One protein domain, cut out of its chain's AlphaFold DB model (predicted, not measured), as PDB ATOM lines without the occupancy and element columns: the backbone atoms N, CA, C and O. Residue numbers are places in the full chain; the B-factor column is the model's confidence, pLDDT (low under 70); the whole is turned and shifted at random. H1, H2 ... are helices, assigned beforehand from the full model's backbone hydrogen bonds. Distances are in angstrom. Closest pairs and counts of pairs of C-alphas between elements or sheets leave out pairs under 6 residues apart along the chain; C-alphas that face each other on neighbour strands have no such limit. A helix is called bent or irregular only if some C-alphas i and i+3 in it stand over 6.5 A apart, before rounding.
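What this domain is: This is residues 11 to 28 and 41 to 70 of the 70 residues of the protein "Plasmid recombination protein" of Acinetobacter baumannii (UniProt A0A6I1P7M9). H2 begins beside H1 and runs away from it at a steep angle, touching it with residues 54 and 55 alone, so that two short helices meet in a loose, drawn-out shape. Residues 60 to 70, of which 60 to 65 belong to H2, stick out as a free arm that makes much of the length, and residues 41 to 53 form a long stretch with no named element leading into H2. The printed part has 48 residues with two named helices, H1 then H2 along the chain, and no named strand; the class is all helix, though under half of the residues, 23 of 48, are in named elements. The whole is loose, with a radius of gyration of the C-alphas of 13.3 A and spans of 46 by 21 by 13 A.

Where its parts are: H2, the longest helix, holds residues 54 to 65 and measures 16.6 A from C-alpha 54 at (158.118, 157.829, 162.965) to C-alpha 65 at (163.872, 169.045, 173.706). H1 holds residues 13 to 23 and measures 15.8 A, beginning with C-alpha 13 at (163.912, 163.785, 157.961). H1 is irregular, but only just: C-alphas 14 and 17 are 6.7 A apart, and its line is a rough one.

How they stand to each other: H2 touches H1 with residues 54 to 55 alone. The closest C-alphas of the two helices are those of Val 16 and Leu 55, 5.8 A apart. They run opposite ways at a steep tilt of 48 degrees. Each O i to N i+4 pair of H2 is within hydrogen-bond range; in H1 it is 5 of 7.

The domain as a whole: The two C-alphas farthest apart are those of Leu 42 and Arg 70, 46.3 A. Without residues 60 to 70, the body spans 29 by 22 by 13 A. Residues 29 to 40 are not printed, and C-alphas 28 and 41 are 13.4 A apart across this cut, which lies in the link from H1 to H2. Mean pLDDT of the printed part is 94.1; residues 69 to 70 are under 70.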
ATOM      1  N   PHE A  11     170.387 159.545 158.829       96.31
ATOM      2  CA  PHE A  11     169.216 159.753 157.983       96.31
ATOM      3  C   PHE A  11     168.734 161.195 158.109       96.31
ATOM      4  O   PHE A  11     168.805 161.792 159.184       96.31
ATOM      5  N   LYS A  12     168.262 161.771 157.004       96.12
ATOM      6  CA  LYS A  12     167.562 163.059 157.004       96.12
ATOM      7  C   LYS A  12     166.076 162.822 157.268       96.12
ATOM      8  O   LYS A  12     165.559 161.738 157.020       96.12
ATOM      9  N   MET A  13     165.355 163.870 157.670       94.88
ATOM     10  CA  MET A  13     163.912 163.785 157.961       94.88
ATOM     11  C   MET A  13     163.082 163.191 156.814       94.88
ATOM     12  O   MET A  13     162.142 162.445 157.054       94.88
ATOM     13  N   ARG A  14     163.455 163.468 155.559       96.00
ATOM     14  CA  ARG A  14     162.772 162.916 154.377       96.00
ATOM     15  C   ARG A  14     162.895 161.393 154.242       96.00
ATOM     16  O   ARG A  14     162.041 160.777 153.620       96.00
ATOM     17  N   ASP A  15     163.937 160.798 154.819       97.56
ATOM     18  CA  ASP A  15     164.205 159.363 154.712       97.56
ATOM     19  C   ASP A  15     163.359 158.569 155.730       97.56
ATOM     20  O   ASP A  15     163.031 157.405 155.503       97.56
ATOM     21  N   VAL A  16     162.945 159.214 156.831       97.38
ATOM     22  CA  VAL A  16     162.264 158.588 157.981       97.38
ATOM     23  C   VAL A  16     160.979 157.866 157.580       97.38
ATOM     24  O   VAL A  16     160.732 156.755 158.047       97.38
ATOM     25  N   LYS A  17     160.176 158.441 156.674       96.50
ATOM     26  CA  LYS A  17     158.931 157.792 156.236       96.50
ATOM     27  C   LYS A  17     159.192 156.518 155.426       96.50
ATOM     28  O   LYS A  17     158.454 155.550 155.572       96.50
ATOM     29  N   GLY A  18     160.250 156.492 154.612       96.50
ATOM     30  CA  GLY A  18     160.657 155.279 153.896       96.50
ATOM     31  C   GLY A  18     161.072 154.170 154.863       96.50
ATOM     32  O   GLY A  18     160.641 153.029 154.719       96.50
ATOM     33  N   ILE A  19     161.830 154.528 155.905       97.12
ATOM     34  CA  ILE A  19     162.228 153.600 156.972       97.12
ATOM     35  C   ILE A  19     161.001 153.045 157.699       97.12
ATOM     36  O   ILE A  19     160.934 151.842 157.924       97.12
ATOM     37  N   GLN A  20     160.016 153.888 158.023       97.75
ATOM     38  CA  GLN A  20     158.766 153.446 158.647       97.75
ATOM     39  C   GLN A  20     158.048 152.392 157.805       97.75
ATOM     40  O   GLN A  20     157.760 151.312 158.314       97.75
ATOM     41  N   ILE A  21     157.801 152.691 156.524       97.06
ATOM     42  CA  ILE A  21     157.094 151.783 155.610       97.06
ATOM     43  C   ILE A  21     157.782 150.416 155.582       97.06
ATOM     44  O   ILE A  21     157.114 149.385 155.627       97.06
ATOM     45  N   HIS A  22     159.117 150.401 155.545       96.56
ATOM     46  CA  HIS A  22     159.880 149.160 155.549       96.56
ATOM     47  C   HIS A  22     159.860 148.440 156.902       96.56
ATOM     48  O   HIS A  22     159.598 147.239 156.923       96.56
ATOM     49  N   ASN A  23     160.127 149.129 158.013       96.69
ATOM     50  CA  ASN A  23     160.244 148.513 159.338       96.69
ATOM     51  C   ASN A  23     158.903 147.973 159.844       96.69
ATOM     52  O   ASN A  23     158.850 146.852 160.334       96.69
ATOM     53  N   GLN A  24     157.824 148.742 159.673       97.25
ATOM     54  CA  GLN A  24     156.466 148.352 160.069       97.25
ATOM     55  C   GLN A  24     155.745 147.540 158.985       97.25
ATOM     56  O   GLN A  24     154.566 147.234 159.128       97.25
ATOM     57  N   ARG A  25     156.434 147.202 157.882       96.56
ATOM     58  CA  ARG A  25     155.887 146.409 156.768       96.56
ATOM     59  C   ARG A  25     154.527 146.937 156.277       96.56
ATOM     60  O   ARG A  25     153.631 146.165 155.964       96.56
ATOM     61  N   GLU A  26     154.382 148.264 156.172       95.88
ATOM     62  CA  GLU A  26     153.120 148.918 155.765       95.88
ATOM     63  C   GLU A  26     152.719 148.594 154.316       95.88
ATOM     64  O   GLU A  26     151.578 148.821 153.914       95.88
ATOM     65  N   LYS A  27     153.674 148.124 153.506       93.69
ATOM     66  CA  LYS A  27     153.488 147.747 152.104       93.69
ATOM     67  C   LYS A  27     154.286 146.491 151.792       93.69
ATOM     68  O   LYS A  27     155.360 146.280 152.361       93.69
ATOM     69  N   GLU A  28     153.799 145.714 150.831       92.06
ATOM     70  CA  GLU A  28     154.560 144.606 150.263       92.06
ATOM     71  C   GLU A  28     155.834 145.117 149.578       92.06
ATOM     72  O   GLU A  28     155.847 146.163 148.920       92.06
ATOM     73  N   HIS A  41     154.512 138.137 160.595       94.94
ATOM     74  CA  HIS A  41     153.784 138.043 161.868       94.94
ATOM     75  C   HIS A  41     154.678 137.738 163.086       94.94
ATOM     76  O   HIS A  41     154.226 137.880 164.217       94.94
ATOM     77  N   LEU A  42     155.927 137.309 162.866       97.44
ATOM     78  CA  LEU A  42     156.919 137.070 163.916       97.44
ATOM     79  C   LEU A  42     157.718 138.330 164.275       97.44
ATOM     80  O   LEU A  42     158.457 138.317 165.258       97.44
ATOM     81  N   ASN A  43     157.616 139.399 163.480       96.56
ATOM     82  CA  ASN A  43     158.279 140.661 163.787       96.56
ATOM     83  C   ASN A  43     157.655 141.291 165.035       96.56
ATOM     84  O   ASN A  43     156.452 141.190 165.264       96.56
ATOM     85  N   TYR A  44     158.474 141.997 165.806       96.88
ATOM     86  CA  TYR A  44     158.038 142.689 167.010       96.88
ATOM     87  C   TYR A  44     158.772 144.021 167.157       96.88
ATOM     88  O   TYR A  44     159.914 144.176 166.716       96.88
ATOM     89  N   ASP A  45     158.106 144.979 167.790       97.62
ATOM     90  CA  ASP A  45     158.700 146.232 168.242       97.62
ATOM     91  C   ASP A  45     158.929 146.118 169.757       97.62
ATOM     92  O   ASP A  45     158.081 145.623 170.494       97.62
ATOM     93  N   LEU A  46     160.117 146.507 170.218       97.69
ATOM     94  CA  LEU A  46     160.493 146.426 171.633       97.69
ATOM     95  C   LEU A  46     159.995 147.620 172.455       97.69
ATOM     96  O   LEU A  46     160.041 147.574 173.683       97.69
ATOM     97  N   HIS A  47     159.610 148.713 171.798       96.75
ATOM     98  CA  HIS A  47     159.251 149.971 172.442       96.75
ATOM     99  C   HIS A  47     157.774 150.325 172.279       96.75
ATOM    100  O   HIS A  47     157.207 150.931 173.184       96.75
ATOM    101  N   ASN A  48     157.171 149.982 171.141       96.81
ATOM    102  CA  ASN A  48     155.797 150.353 170.817       96.81
ATOM    103  C   ASN A  48     154.897 149.116 170.749       96.81
ATOM    104  O   ASN A  48     155.255 148.126 170.120       96.81
ATOM    105  N   ASP A  49     153.685 149.216 171.295       94.00
ATOM    106  CA  ASP A  49     152.683 148.139 171.222       94.00
ATOM    107  C   ASP A  49     152.059 147.987 169.821       94.00
ATOM    108  O   ASP A  49     151.335 147.032 169.542       94.00
ATOM    109  N   GLY A  50     152.310 148.944 168.926       94.88
ATOM    110  CA  GLY A  50     151.756 148.953 167.583       94.88
ATOM    111  C   GLY A  50     152.429 149.963 166.665       94.88
ATOM    112  O   GLY A  50     153.439 150.584 166.996       94.88
ATOM    113  N   HIS A  51     151.845 150.114 165.481       97.00
ATOM    114  CA  HIS A  51     152.356 151.002 164.444       97.00
ATOM    115  C   HIS A  51     152.274 152.473 164.866       97.00
ATOM    116  O   HIS A  51     151.263 152.931 165.400       97.00
ATOM    117  N   ILE A  52     153.338 153.223 164.583       97.94
ATOM    118  CA  ILE A  52     153.455 154.649 164.910       97.94
ATOM    119  C   ILE A  52     153.945 155.460 163.707       97.94
ATOM    120  O   ILE A  52     154.592 154.938 162.799       97.94
ATOM    121  N   ASP A  53     153.697 156.767 163.717       98.00
ATOM    122  CA  ASP A  53     154.288 157.683 162.741       98.00
ATOM    123  C   ASP A  53     155.684 158.126 163.202       98.00
ATOM    124  O   ASP A  53     155.825 159.014 164.043       98.00
ATOM    125  N   TYR A  54     156.728 157.523 162.630       97.81
ATOM    126  CA  TYR A  54     158.118 157.829 162.965       97.81
ATOM    127  C   TYR A  54     158.464 159.293 162.704       97.81
ATOM    128  O   TYR A  54     159.198 159.898 163.486       97.81
ATOM    129  N   LEU A  55     157.963 159.875 161.610       96.69
ATOM    130  CA  LEU A  55     158.296 161.249 161.250       96.69
ATOM    131  C   LEU A  55     157.716 162.217 162.277       96.69
ATOM    132  O   LEU A  55     158.428 163.119 162.724       96.69
ATOM    133  N   LYS A  56     156.453 162.013 162.657       97.50
ATOM    134  CA  LYS A  56     155.800 162.792 163.706       97.50
ATOM    135  C   LYS A  56     156.526 162.612 165.039       97.50
ATOM    136  O   LYS A  56     156.960 163.597 165.617       97.50
ATOM    137  N   THR A  57     156.762 161.374 165.474       97.00
ATOM    138  CA  THR A  57     157.422 161.092 166.758       97.00
ATOM    139  C   THR A  57     158.811 161.723 166.859       97.00
ATOM    140  O   THR A  57     159.171 162.248 167.910       97.00
ATOM    141  N   VAL A  58     159.611 161.692 165.788       95.38
ATOM    142  CA  VAL A  58     160.938 162.328 165.780       95.38
ATOM    143  C   VAL A  58     160.824 163.851 165.856       95.38
ATOM    144  O   VAL A  58     161.581 164.463 166.605       95.38
ATOM    145  N   LYS A  59     159.889 164.468 165.120       95.12
ATOM    146  CA  LYS A  59     159.661 165.921 165.187       95.12
ATOM    147  C   LYS A  59     159.222 166.357 166.575       95.12
ATOM    148  O   LYS A  59     159.879 167.221 167.143       95.12
ATOM    149  N   ASP A  60     158.206 165.702 167.130       96.00
ATOM    150  CA  ASP A  60     157.670 166.017 168.455       96.00
ATOM    151  C   ASP A  60     158.783 165.936 169.514       96.00
ATOM    152  O   ASP A  60     158.932 166.833 170.342       96.00
ATOM    153  N   LYS A  61     159.647 164.909 169.444       95.06
ATOM    154  CA  LYS A  61     160.804 164.780 170.343       95.06
ATOM    155  C   LYS A  61     161.829 165.900 170.163       95.06
ATOM    156  O   LYS A  61     162.382 166.357 171.158       95.06
ATOM    157  N   ILE A  62     162.115 166.329 168.935       94.62
ATOM    158  CA  ILE A  62     163.047 167.440 168.695       94.62
ATOM    159  C   ILE A  62     162.450 168.744 169.231       94.62
ATOM    160  O   ILE A  62     163.122 169.445 169.977       94.62
ATOM    161  N   GLU A  63     161.194 169.042 168.906       94.19
ATOM    162  CA  GLU A  63     160.507 170.268 169.326       94.19
ATOM    163  C   GLU A  63     160.400 170.379 170.854       94.19
ATOM    164  O   GLU A  63     160.601 171.456 171.403       94.19
ATOM    165  N   GLN A  64     160.162 169.266 171.553       95.44
ATOM    166  CA  GLN A  64     160.088 169.239 173.018       95.44
ATOM    167  C   GLN A  64     161.437 169.434 173.721       95.44
ATOM    168  O   GLN A  64     161.456 169.816 174.887       95.44
ATOM    169  N   ASN A  65     162.556 169.123 173.059       94.94
ATOM    170  CA  ASN A  65     163.872 169.045 173.706       94.94
ATOM    171  C   ASN A  65     164.906 170.020 173.126       94.94
ATOM    172  O   ASN A  65     166.038 170.064 173.609       94.94
ATOM    173  N   VAL A  66     164.557 170.776 172.084       92.56
ATOM    174  CA  VAL A  66     165.459 171.724 171.426       92.56
ATOM    175  C   VAL A  66     164.805 173.098 171.376       92.56
ATOM    176  O   VAL A  66     163.929 173.361 170.553       92.56
ATOM    177  N   GLU A  67     165.297 174.015 172.205       82.94
ATOM    178  CA  GLU A  67     164.981 175.433 172.069       82.94
ATOM    179  C   GLU A  67     165.742 176.010 170.876       82.94
ATOM    180  O   GLU A  67     166.971 176.111 170.873       82.94
ATOM    181  N   THR A  68     165.009 176.398 169.837       75.56
ATOM    182  CA  THR A  68     165.602 177.101 168.699       75.56
ATOM    183  C   THR A  68     165.451 178.602 168.927       75.56
ATOM    184  O   THR A  68     164.525 179.217 168.406       75.56
ATOM    185  N   ASN A  69     166.351 179.195 169.716       68.31
ATOM    186  CA  ASN A  69     166.483 180.652 169.778       68.31
ATOM    187  C   ASN A  69     167.066 181.128 168.441       68.31
ATOM    188  O   ASN A  69     168.263 180.978 168.190       68.31
ATOM    189  N   ARG A  70     166.194 181.605 167.550       57.25
ATOM    190  CA  ARG A  70     166.572 182.290 166.311       57.25
ATOM    191  C   ARG A  70     166.611 183.790 166.524       57.25
ATOM    192  O   ARG A  70     165.677 184.296 167.181       57.25
TER     193      ARG A  70